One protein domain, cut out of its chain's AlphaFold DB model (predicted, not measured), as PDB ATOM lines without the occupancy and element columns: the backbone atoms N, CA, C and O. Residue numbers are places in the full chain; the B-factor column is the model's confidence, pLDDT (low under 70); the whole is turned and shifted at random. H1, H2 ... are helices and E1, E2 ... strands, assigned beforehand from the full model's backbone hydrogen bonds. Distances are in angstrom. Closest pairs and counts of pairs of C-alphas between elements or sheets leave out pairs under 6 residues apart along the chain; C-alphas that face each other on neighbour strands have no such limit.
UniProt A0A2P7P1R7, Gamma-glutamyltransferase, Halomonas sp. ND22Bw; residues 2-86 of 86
ATOM      1  N   ALA A   2     -51.778  13.900  25.075       96.81
ATOM      2  CA  ALA A   2     -52.897  14.155  25.989       96.81
ATOM      3  C   ALA A   2     -52.659  13.676  27.430       96.81
ATOM      4  O   ALA A   2     -52.707  14.487  28.338       96.81
ATOM      5  N   ALA A   3     -52.256  12.416  27.634       98.12
ATOM      6  CA  ALA A   3     -52.000  11.897  28.983       98.12
ATOM      7  C   ALA A   3     -50.973  12.719  29.794       98.12
ATOM      8  O   ALA A   3     -51.142  12.866  31.001       98.12
ATOM      9  N   LEU A   4     -49.937  13.266  29.142       97.94
ATOM     10  CA  LEU A   4     -48.938  14.132  29.779       97.94
ATOM     11  C   LEU A   4     -49.511  15.526  30.061       97.94
ATOM     12  O   LEU A   4     -49.351  16.026  31.166       97.94
ATOM     13  N   ALA A   5     -50.177  16.136  29.078       98.12
ATOM     14  CA  ALA A   5     -50.771  17.466  29.221       98.12
ATOM     15  C   ALA A   5     -51.874  17.481  30.297       98.12
ATOM     16  O   ALA A   5     -51.928  18.391  31.118       98.12
ATOM     17  N   ASP A   6     -52.696  16.431  30.356       98.19
ATOM     18  CA  ASP A   6     -53.729  16.263  31.378       98.19
ATOM     19  C   ASP A   6     -53.109  16.108  32.772       98.19
ATOM     20  O   ASP A   6     -53.627  16.645  33.747       98.19
ATOM     21  N   ASP A   7     -52.002  15.369  32.891       98.44
ATOM     22  CA  ASP A   7     -51.294  15.204  34.164       98.44
ATOM     23  C   ASP A   7     -50.607  16.489  34.632       98.44
ATOM     24  O   ASP A   7     -50.706  16.845  35.808       98.44
ATOM     25  N   MET A   8     -50.001  17.229  33.701       98.44
ATOM     26  CA  MET A   8     -49.443  18.557  33.952       98.44
ATOM     27  C   MET A   8     -50.534  19.514  34.428       98.44
ATOM     28  O   MET A   8     -50.382  20.106  35.491       98.44
ATOM     29  N   ALA A   9     -51.678  19.585  33.742       97.81
ATOM     30  CA  ALA A   9     -52.800  20.423  34.161       97.81
ATOM     31  C   ALA A   9     -53.334  20.043  35.554       97.81
ATOM     32  O   ALA A   9     -53.548  20.920  36.393       97.81
ATOM     33  N   ARG A  10     -53.503  18.741  35.841       98.38
ATOM     34  CA  ARG A  10     -53.930  18.258  37.171       98.38
ATOM     35  C   ARG A  10     -52.924  18.582  38.277       98.38
ATOM     36  O   ARG A  10     -53.339  18.812  39.410       98.38
ATOM     37  N   SER A  11     -51.633  18.588  37.958       98.06
ATOM     38  CA  SER A  11     -50.542  18.797  38.919       98.06
ATOM     39  C   SER A  11     -50.083  20.259  39.024       98.06
ATOM     40  O   SER A  11     -49.163  20.549  39.786       98.06
ATOM     41  N   GLY A  12     -50.689  21.184  38.269       98.00
ATOM     42  CA  GLY A  12     -50.263  22.590  38.206       98.00
ATOM     43  C   GLY A  12     -48.971  22.828  37.408       98.00
ATOM     44  O   GLY A  12     -48.322  23.859  37.579       98.00
ATOM     45  N   GLY A  13     -48.575  21.875  36.563       97.75
ATOM     46  CA  GLY A  13     -47.489  22.010  35.596       97.75
ATOM     47  C   GLY A  13     -47.865  22.889  34.400       97.75
ATOM     48  O   GLY A  13     -49.032  23.207  34.178       97.75
ATOM     49  N   LEU A  14     -46.853  23.288  33.627       98.06
ATOM     50  CA  LEU A  14     -46.996  24.287  32.559       98.06
ATOM     51  C   LEU A  14     -47.080  23.695  31.148       98.06
ATOM     52  O   LEU A  14     -47.462  24.412  30.235       98.06
ATOM     53  N   ILE A  15     -46.694  22.427  30.972       98.06
ATOM     54  CA  ILE A  15     -46.583  21.813  29.644       98.06
ATOM     55  C   ILE A  15     -47.972  21.443  29.121       98.06
ATOM     56  O   ILE A  15     -48.675  20.651  29.754       98.06
ATOM     57  N   ASP A  16     -48.322  21.935  27.936       98.25
ATOM     58  CA  ASP A  16     -49.592  21.653  27.272       98.25
ATOM     59  C   ASP A  16     -49.435  20.976  25.893       98.25
ATOM     60  O   ASP A  16     -48.356  20.561  25.460       98.25
ATOM     61  N   MET A  17     -50.555  20.796  25.188       98.31
ATOM     62  CA  MET A  17     -50.547  20.203  23.847       98.31
ATOM     63  C   MET A  17     -49.898  21.105  22.787       98.31
ATOM     64  O   MET A  17     -49.390  20.578  21.794       98.31
ATOM     65  N   ALA A  18     -49.913  22.427  22.974       98.31
ATOM     66  CA  ALA A  18     -49.272  23.375  22.074       98.31
ATOM     67  C   ALA A  18     -47.744  23.304  22.204       98.31
ATOM     68  O   ALA A  18     -47.068  23.266  21.177       98.31
ATOM     69  N   ASP A  19     -47.205  23.167  23.419       98.12
ATOM     70  CA  ASP A  19     -45.771  22.947  23.658       98.12
ATOM     71  C   ASP A  19     -45.266  21.691  22.939       98.12
ATOM     72  O   ASP A  19     -44.247  21.710  22.242       98.12
ATOM     73  N   LEU A  20     -46.014  20.589  23.062       97.62
ATOM     74  CA  LEU A  20     -45.665  19.319  22.426       97.62
ATOM     75  C   LEU A  20     -45.714  19.399  20.898       97.62
ATOM     76  O   LEU A  20     -44.878  18.795  20.228       97.62
ATOM     77  N   ALA A  21     -46.680  20.134  20.342       97.94
ATOM     78  CA  ALA A  21     -46.793  20.351  18.902       97.94
ATOM     79  C   ALA A  21     -45.719  21.314  18.364       97.94
ATOM     80  O   ALA A  21     -45.305  21.199  17.210       97.94
ATOM     81  N   ALA A  22     -45.274  22.262  19.189       98.25
ATOM     82  CA  ALA A  22     -44.284  23.270  18.830       98.25
ATOM     83  C   ALA A  22     -42.833  22.779  18.952       98.25
ATOM     84  O   ALA A  22     -41.942  23.400  18.363       98.25
ATOM     85  N   TYR A  23     -42.576  21.691  19.689       97.75
ATOM     86  CA  TYR A  23     -41.228  21.153  19.874       97.75
ATOM     87  C   TYR A  23     -40.544  20.829  18.539       97.75
ATOM     88  O   TYR A  23     -41.118  20.206  17.644       97.75
ATOM     89  N   LYS A  24     -39.269  21.214  18.423       97.69
ATOM     90  CA  LYS A  24     -38.425  20.912  17.264       97.69
ATOM     91  C   LYS A  24     -37.054  20.439  17.713       97.69
ATOM     92  O   LYS A  24     -36.425  21.053  18.574       97.69
ATOM     93  N   VAL A  25     -36.568  19.388  17.059       97.12
ATOM     94  CA  VAL A  25     -35.162  18.990  17.155       97.12
ATOM     95  C   VAL A  25     -34.322  20.006  16.387       97.12
ATOM     96  O   VAL A  25     -34.704  20.450  15.303       97.12
ATOM     97  N   ILE A  26     -33.182  20.384  16.962       96.88
ATOM     98  CA  ILE A  26     -32.219  21.284  16.332       96.88
ATOM     99  C   ILE A  26     -30.907  20.525  16.190       96.88
ATOM    100  O   ILE A  26     -30.247  20.230  17.186       96.88
ATOM    101  N   GLU A  27     -30.524  20.236  14.952       97.12
ATOM    102  CA  GLU A  27     -29.204  19.695  14.644       97.12
ATOM    103  C   GLU A  27     -28.150  20.797  14.745       97.12
ATOM    104  O   GLU A  27     -28.358  21.938  14.327       97.12
ATOM    105  N   ARG A  28     -27.012  20.467  15.355       97.62
ATOM    106  CA  ARG A  28     -25.918  21.405  15.612       97.62
ATOM    107  C   ARG A  28     -24.596  20.713  15.340       97.62
ATOM    108  O   ARG A  28     -24.448  19.525  15.621       97.62
ATOM    109  N   ALA A  29     -23.635  21.467  14.817       98.00
ATOM    110  CA  ALA A  29     -22.278  20.969  14.641       98.00
ATOM    111  C   ALA A  29     -21.674  20.605  16.010       98.00
ATOM    112  O   ALA A  29     -21.883  21.356  16.966       98.00
ATOM    113  N   PRO A  30     -20.946  19.484  16.129       98.31
ATOM    114  CA  PRO A  30     -20.365  19.066  17.397       98.31
ATOM    115  C   PRO A  30     -19.226  19.993  17.827       98.31
ATOM    116  O   PRO A  30     -18.571  20.627  16.997       98.31
ATOM    117  N   VAL A  31     -18.936  20.003  19.128       98.38
ATOM    118  CA  VAL A  31     -17.676  20.571  19.624       98.38
ATOM    119  C   VAL A  31     -16.552  19.615  19.247       98.38
ATOM    120  O   VAL A  31     -16.691  18.399  19.397       98.38
ATOM    121  N   ARG A  32     -15.448  20.161  18.738       98.50
ATOM    122  CA  ARG A  32     -14.264  19.396  18.342       98.50
ATOM    123  C   ARG A  32     -13.036  19.931  19.060       98.50
ATOM    124  O   ARG A  32     -12.906  21.139  19.245       98.50
ATOM    125  N   GLY A  33     -12.142  19.030  19.426       98.25
ATOM    126  CA  GLY A  33     -10.841  19.340  20.000       98.25
ATOM    127  C   GLY A  33      -9.855  18.214  19.731       98.25
ATOM    128  O   GLY A  33     -10.191  17.217  19.087       98.25
ATOM    129  N   THR A  34      -8.642  18.360  20.243       98.50
ATOM    130  CA  THR A  34      -7.599  17.340  20.146       98.50
ATOM    131  C   THR A  34      -6.987  17.097  21.511       98.50
ATOM    132  O   THR A  34      -6.914  18.012  22.319       98.50
ATOM    133  N   TYR A  35      -6.542  15.872  21.765       98.50
ATOM    134  CA  TYR A  35      -5.772  15.547  22.957       98.50
ATOM    135  C   TYR A  35      -4.781  14.435  22.632       98.50
ATOM    136  O   TYR A  35      -5.188  13.323  22.286       98.50
ATOM    137  N   ARG A  36      -3.479  14.729  22.717       97.38
ATOM    138  CA  ARG A  36      -2.386  13.750  22.534       97.38
ATOM    139  C   ARG A  36      -2.502  12.917  21.252       97.38
ATOM    140  O   ARG A  36      -2.348  11.700  21.269       97.38
ATOM    141  N   GLY A  37      -2.791  13.581  20.135       97.75
ATOM    142  CA  GLY A  37      -2.917  12.942  18.819       97.75
ATOM    143  C   GLY A  37      -4.285  12.317  18.530       97.75
ATOM    144  O   GLY A  37      -4.492  11.812  17.429       97.75
ATOM    145  N   HIS A  38      -5.229  12.377  19.471       98.50
ATOM    146  CA  HIS A  38      -6.603  11.928  19.265       98.50
ATOM    147  C   HIS A  38      -7.541  13.100  19.007       98.50
ATOM    148  O   HIS A  38      -7.410  14.162  19.616       98.50
ATOM    149  N   GLU A  39      -8.520  12.887  18.131       98.50
ATOM    150  CA  GLU A  39      -9.639  13.806  17.969       98.50
ATOM    151  C   GLU A  39     -10.712  13.535  19.026       98.50
ATOM    152  O   GLU A  39     -11.100  12.390  19.265       98.50
ATOM    153  N   ILE A  40     -11.212  14.610  19.628       98.44
ATOM    154  CA  ILE A  40     -12.292  14.594  20.607       98.44
ATOM    155  C   ILE A  40     -13.520  15.243  19.974       98.44
ATOM    156  O   ILE A  40     -13.458  16.387  19.522       98.44
ATOM    157  N   ILE A  41     -14.641  14.521  19.955       98.44
ATOM    158  CA  ILE A  41     -15.923  14.996  19.426       98.44
ATOM    159  C   ILE A  41     -16.951  14.940  20.554       98.44
ATOM    160  O   ILE A  41     -17.217  13.872  21.101       98.44
ATOM    161  N   GLY A  42     -17.525  16.090  20.903       97.38
ATOM    162  CA  GLY A  42     -18.459  16.240  22.017       97.38
ATOM    163  C   GLY A  42     -19.767  16.936  21.629       97.38
ATOM    164  O   GLY A  42     -19.866  17.545  20.558       97.38
ATOM    165  N   PRO A  43     -20.789  16.870  22.503       97.69
ATOM    166  CA  PRO A  43     -22.065  17.522  22.252       97.69
ATOM    167  C   PRO A  43     -21.902  19.052  22.242       97.69
ATOM    168  O   PRO A  43     -21.175  19.595  23.077       97.69
ATOM    169  N   PRO A  44     -22.586  19.769  21.339       97.81
ATOM    170  CA  PRO A  44     -22.595  21.225  21.353       97.81
ATOM    171  C   PRO A  44     -23.542  21.795  22.415       97.81
ATOM    172  O   PRO A  44     -24.367  21.057  22.976       97.81
ATOM    173  N   PRO A  45     -23.509  23.126  22.643       96.44
ATOM    174  CA  PRO A  45     -24.602  23.828  23.305       96.44
ATOM    175  C   PRO A  45     -25.951  23.331  22.761       96.44
ATOM    176  O   PRO A  45     -26.112  23.191  21.545       96.44
ATOM    177  N   PRO A  46     -26.919  22.993  23.629       96.44
ATOM    178  CA  PRO A  46     -27.103  23.504  24.982       96.44
ATOM    179  C   PRO A  46     -26.413  22.655  26.061       96.44
ATOM    180  O   PRO A  46     -26.557  22.942  27.243       96.44
ATOM    181  N   SER A  47     -25.669  21.614  25.674       97.75
ATOM    182  CA  SER A  47     -24.801  20.900  26.600       97.75
ATOM    183  C   SER A  47     -23.523  21.697  26.830       97.75
ATOM    184  O   SER A  47     -22.907  22.185  25.883       97.75
ATOM    185  N   SER A  48     -23.098  21.791  28.085       97.50
ATOM    186  CA  SER A  48     -21.791  22.339  28.446       97.50
ATOM    187  C   SER A  48     -20.671  21.292  28.334       97.50
ATOM    188  O   SER A  48     -19.496  21.639  28.225       97.50
ATOM    189  N   GLY A  49     -21.023  19.999  28.292       97.44
ATOM    190  CA  GLY A  49     -20.075  18.890  28.402       97.44
ATOM    191  C   GLY A  49     -19.027  18.856  27.293       97.44
ATOM    192  O   GLY A  49     -17.850  18.680  27.587       97.44
ATOM    193  N   GLY A  50     -19.413  19.074  26.030       97.88
ATOM    194  CA  GLY A  50     -18.446  19.073  24.928       97.88
ATOM    195  C   GLY A  50     -17.408  20.188  25.053       97.88
ATOM    196  O   GLY A  50     -16.230  19.952  24.800       97.88
ATOM    197  N   VAL A  51     -17.829  21.376  25.500       97.88
ATOM    198  CA  VAL A  51     -16.942  22.532  25.693       97.88
ATOM    199  C   VAL A  51     -15.990  22.295  26.863       97.88
ATOM    200  O   VAL A  51     -14.777  22.360  26.670       97.88
ATOM    201  N   HIS A  52     -16.509  21.964  28.050       98.38
ATOM    202  CA  HIS A  52     -15.667  21.814  29.240       98.38
ATOM    203  C   HIS A  52     -14.742  20.599  29.161       98.38
ATOM    204  O   HIS A  52     -13.603  20.685  29.603       98.38
ATOM    205  N   ILE A  53     -15.168  19.482  28.558       98.38
ATOM    206  CA  ILE A  53     -14.278  18.326  28.371       98.38
ATOM    207  C   ILE A  53     -13.093  18.703  27.483       98.38
ATOM    208  O   ILE A  53     -11.953  18.436  27.856       98.38
ATOM    209  N   VAL A  54     -13.333  19.361  26.345       98.44
ATOM    210  CA  VAL A  54     -12.240  19.822  25.475       98.44
ATOM    211  C   VAL A  54     -11.361  20.848  26.196       98.44
ATOM    212  O   VAL A  54     -10.141  20.744  26.133       98.44
ATOM    213  N   GLN A  55     -11.943  21.788  26.944       98.50
ATOM    214  CA  GLN A  55     -11.189  22.765  27.736       98.50
ATOM    215  C   GLN A  55     -10.277  22.096  28.776       98.50
ATOM    216  O   GLN A  55      -9.091  22.414  28.841       98.50
ATOM    217  N   MET A  56     -10.803  21.156  29.567       98.69
ATOM    218  CA  MET A  56     -10.029  20.424  30.574       98.69
ATOM    219  C   MET A  56      -8.916  19.597  29.932       98.69
ATOM    220  O   MET A  56      -7.787  19.623  30.413       98.69
ATOM    221  N   LEU A  57      -9.202  18.903  28.826       98.38
ATOM    222  CA  LEU A  57      -8.185  18.148  28.094       98.38
ATOM    223  C   LEU A  57      -7.082  19.063  27.544       98.38
ATOM    224  O   LEU A  57      -5.913  18.714  27.666       98.38
ATOM    225  N   ASN A  58      -7.423  20.253  27.044       98.31
ATOM    226  CA  ASN A  58      -6.437  21.236  26.586       98.31
ATOM    227  C   ASN A  58      -5.554  21.759  27.733       98.31
ATOM    228  O   ASN A  58      -4.362  21.972  27.537       98.31
ATOM    229  N   ILE A  59      -6.106  21.942  28.941       98.38
ATOM    230  CA  ILE A  59      -5.309  22.291  30.132       98.38
ATOM    231  C   ILE A  59      -4.355  21.139  30.477       98.38
ATOM    232  O   ILE A  59      -3.155  21.351  30.646       98.38
ATOM    233  N   LEU A  60      -4.877  19.911  30.549       98.31
ATOM    234  CA  LEU A  60      -4.113  18.714  30.910       98.31
ATOM    235  C   LEU A  60      -3.064  18.321  29.860       98.31
ATOM    236  O   LEU A  60      -2.112  17.611  30.183       98.31
ATOM    237  N   GLU A  61      -3.207  18.767  28.611       98.06
ATOM    238  CA  GLU A  61      -2.231  18.524  27.544       98.06
ATOM    239  C   GLU A  61      -0.873  19.180  27.842       98.06
ATOM    240  O   GLU A  61       0.162  18.649  27.443       98.06
ATOM    241  N   GLY A  62      -0.856  20.261  28.634       97.69
ATOM    242  CA  GLY A  62       0.365  20.938  29.082       97.69
ATOM    243  C   GLY A  62       1.192  20.184  30.135       97.69
ATOM    244  O   GLY A  62       2.269  20.650  30.501       97.69
ATOM    245  N   PHE A  63       0.720  19.035  30.627       97.62
ATOM    246  CA  PHE A  63       1.351  18.275  31.710       97.62
ATOM    247  C   PHE A  63       1.542  16.814  31.317       97.62
ATOM    248  O   PHE A  63       0.715  16.255  30.608       97.62
ATOM    249  N   ASP A  64       2.572  16.133  31.819       96.88
ATOM    250  CA  ASP A  64       2.669  14.674  31.675       96.88
ATOM    251  C   ASP A  64       1.907  13.964  32.803       96.88
ATOM    252  O   ASP A  64       2.485  13.408  33.736       96.88
ATOM    253  N   ILE A  65       0.573  14.005  32.733       96.00
ATOM    254  CA  ILE A  65      -0.289  13.347  33.724       96.00
ATOM    255  C   ILE A  65      -0.077  11.823  33.769       96.00
ATOM    256  O   ILE A  65      -0.322  11.199  34.799       96.00
ATOM    257  N   GLY A  66       0.402  11.217  32.675       95.12
ATOM    258  CA  GLY A  66       0.718   9.790  32.619       95.12
ATOM    259  C   GLY A  66       1.902   9.438  33.518       95.12
ATOM    260  O   GLY A  66       1.825   8.470  34.276       95.12
ATOM    261  N   ALA A  67       2.954  10.261  33.498       97.62
ATOM    262  CA  ALA A  67       4.122  10.097  34.361       97.62
ATOM    263  C   ALA A  67       3.812  10.267  35.859       97.62
ATOM    264  O   ALA A  67       4.496   9.671  36.689       97.62
ATOM    265  N   LEU A  68       2.767  11.024  36.218       97.50
ATOM    266  CA  LEU A  68       2.331  11.181  37.615       97.50
ATOM    267  C   LEU A  68       1.720   9.900  38.205       97.50
ATOM    268  O   LEU A  68       1.623   9.779  39.426       97.50
ATOM    269  N   GLY A  69       1.304   8.950  37.363       96.69
ATOM    270  CA  GLY A  69       0.668   7.706  37.782       96.69
ATOM    271  C   GLY A  69      -0.803   7.882  38.166       96.69
ATOM    272  O   GLY A  69      -1.197   8.802  38.884       96.69
ATOM    273  N   PHE A  70      -1.646   6.964  37.693       96.38
ATOM    274  CA  PHE A  70      -3.073   6.986  38.003       96.38
ATOM    275  C   PHE A  70      -3.320   6.846  39.514       96.38
ATOM    276  O   PHE A  70      -2.807   5.928  40.152       96.38
ATOM    277  N   GLY A  71      -4.137   7.743  40.073       94.50
ATOM    278  CA  GLY A  71      -4.524   7.724  41.485       94.50
ATOM    279  C   GLY A  71      -3.499   8.324  42.452       94.50
ATOM    280  O   GLY A  71      -3.746   8.316  43.657       94.50
ATOM    281  N   SER A  72      -2.375   8.859  41.962       98.38
ATOM    282  CA  SER A  72      -1.451   9.612  42.812       98.38
ATOM    283  C   SER A  72      -2.068  10.935  43.278       98.38
ATOM    284  O   SER A  72      -2.975  11.483  42.642       98.38
ATOM    285  N   ALA A  73      -1.564  11.463  44.397       98.44
ATOM    286  CA  ALA A  73      -2.016  12.747  44.931       98.44
ATOM    287  C   ALA A  73      -1.787  13.893  43.931       98.44
ATOM    288  O   ALA A  73      -2.671  14.728  43.753       98.44
ATOM    289  N   ASP A  74      -0.652  13.885  43.230       98.19
ATOM    290  CA  ASP A  74      -0.310  14.911  42.243       98.19
ATOM    291  C   ASP A  74      -1.235  14.853  41.021       98.19
ATOM    292  O   ASP A  74      -1.740  15.886  40.580       98.19
ATOM    293  N   ALA A  75      -1.529  13.651  40.507       98.12
ATOM    294  CA  ALA A  75      -2.472  13.484  39.400       98.12
ATOM    295  C   ALA A  75      -3.893  13.916  39.798       98.12
ATOM    296  O   ALA A  75      -4.580  14.587  39.025       98.12
ATOM    297  N   ALA A  76      -4.331  13.566  41.012       98.25
ATOM    298  CA  ALA A  76      -5.631  13.969  41.538       98.25
ATOM    299  C   ALA A  76      -5.726  15.489  41.736       98.25
ATOM    300  O   ALA A  76      -6.746  16.085  41.395       98.25
ATOM    301  N   HIS A  77      -4.667  16.121  42.251       98.31
ATOM    302  CA  HIS A  77      -4.604  17.569  42.416       98.31
ATOM    303  C   HIS A  77      -4.673  18.290  41.067       98.31
ATOM    304  O   HIS A  77      -5.532  19.149  40.887       98.31
ATOM    305  N   LEU A  78      -3.838  17.896  40.100       98.38
ATOM    306  CA  LEU A  78      -3.840  18.483  38.761       98.38
ATOM    307  C   LEU A  78      -5.212  18.353  38.085       98.38
ATOM    308  O   LEU A  78      -5.723  19.323  37.524       98.38
ATOM    309  N   LEU A  79      -5.828  17.169  38.169       98.00
ATOM    310  CA  LEU A  79      -7.172  16.947  37.646       98.00
ATOM    311  C   LEU A  79      -8.186  17.868  38.338       98.00
ATOM    312  O   LEU A  79      -8.983  18.513  37.663       98.00
ATOM    313  N   ALA A  80      -8.136  17.977  39.667       98.38
ATOM    314  CA  ALA A  80      -9.033  18.845  40.421       98.38
ATOM    315  C   ALA A  80      -8.885  20.324  40.031       98.38
ATOM    316  O   ALA A  80      -9.897  21.004  39.895       98.38
ATOM    317  N   GLU A  81      -7.668  20.830  39.819       98.56
ATOM    318  CA  GLU A  81      -7.458  22.216  39.377       98.56
ATOM    319  C   GLU A  81      -7.970  22.456  37.950       98.56
ATOM    320  O   GLU A  81      -8.619  23.471  37.700       98.56
ATOM    321  N   ALA A  82      -7.779  21.505  37.027       98.44
ATOM    322  CA  ALA A  82      -8.359  21.597  35.686       98.44
ATOM    323  C   ALA A  82      -9.899  21.642  35.730       98.44
ATOM    324  O   ALA A  82     -10.507  22.458  35.038       98.44
ATOM    325  N   LEU A  83     -10.520  20.817  36.582       97.75
ATOM    326  CA  LEU A  83     -11.973  20.796  36.791       97.75
ATOM    327  C   LEU A  83     -12.506  22.070  37.458       97.75
ATOM    328  O   LEU A  83     -13.645  22.435  37.211       97.75
ATOM    329  N   LYS A  84     -11.728  22.732  38.320       98.12
ATOM    330  CA  LYS A  84     -12.135  23.993  38.968       98.12
ATOM    331  C   LYS A  84     -12.153  25.179  38.003       98.12
ATOM    332  O   LYS A  84     -12.884  26.135  38.243       98.12
ATOM    333  N   ILE A  85     -11.297  25.151  36.981       97.44
ATOM    334  CA  ILE A  85     -11.189  26.215  35.971       97.44
ATOM    335  C   ILE A  85     -12.305  26.109  34.929       97.44
ATOM    336  O   ILE A  85     -12.763  27.136  34.423       97.44
ATOM    337  N   ALA A  86     -12.667  24.880  34.562       93.00
ATOM    338  CA  ALA A  86     -13.682  24.598  33.556       93.00
ATOM    339  C   ALA A  86     -15.094  24.795  34.117       93.00
ATOM    340  O   ALA A  86     -15.877  25.468  33.413       93.00
TER     341      ALA A  86
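Overview. This is residues 2 to 86 of the 86 residues of the protein "Gamma-glutamyltransferase" of Halomonas sp. ND22Bw (UniProt A0A2P7P1R7). The model has two lobes of unequal size joined by the thin link from H2 to E1; residues 21 to 26, of which 21 and 22 belong to H2, stand free. The larger lobe is a stack of three parts: the hairpin of E1 and E2, helix H3 packed on it, and H4 crossing H3 on the side away from the hairpin; the smaller lobe is only H1 and H2, set at a steep angle and close at one place. The printed part has 85 residues with four named helices and two named strands, in the order H1, H2, E1, E2, H3, H4, and its class is mostly helix; the sheet, in the order E1 - E2, is antiparallel. The whole is extended, a rod with a radius of gyration of the C-alphas of 20.8 A and spans of 58 by 28 by 18 A.

Along the chain. Strand E1 is residues 31 to 35, 13.3 A from first to last C-alpha, and begins with C-alpha 31 at (-17.676, 20.571, 19.624). E2, residues 38 to 42, is 12.9 A long. H3, residues 49 to 61, measures 17.9 A, and H4, residues 73 to 85, measures 18.6 A and ends with C-alpha 85 at (-11.189, 26.215, 35.971). H1 is residues 2 to 11, 13.9 A long, from C-alpha 2 at (-52.897, 14.155, 25.989). H2 is residues 17 to 22, 8.6 A long.

Arrangement. E1 and E2 form a hairpin, antiparallel, with 153 degrees between their directions. N 33 and O 40 are within hydrogen-bond range at 3.0 A, as are N 40 and O 33 at 2.9 A. H3 has 10 pairs of C-alphas within 8 A of E1, the closest those of Val 31 and Gly 50 at 5.6 A. It has 7 such pairs with E2, the closest those of Gly 42 and Gly 50 at 4.1 A. H3 and H4 touch, by residues 56 to 60 and 78 to 83 alone; their closest C-alphas, of Met 56 and Ala 82, are 5.5 A apart. They run opposite ways at a steep tilt of 47 degrees. H4 is apart from E1 and E2. H1 and H2 are close but not clearly touching, with the closest C-alphas, of Ala 5 and Met 17, 6.0 A apart. They run opposite ways at a steep tilt of 61 degrees. Both are apart from H3 and H4. In H1, H2, H3 and H4 every O i to N i+4 pair is within hydrogen-bond range.

Size, cuts and confidence. The two C-alphas farthest apart, of Arg 10 and Ala 67, are 58.7 A from each other. The link from H3 to H4, 11 residues, is long. The printed part has no cut. Its mean pLDDT is 97.8, and no printed residue is under 70.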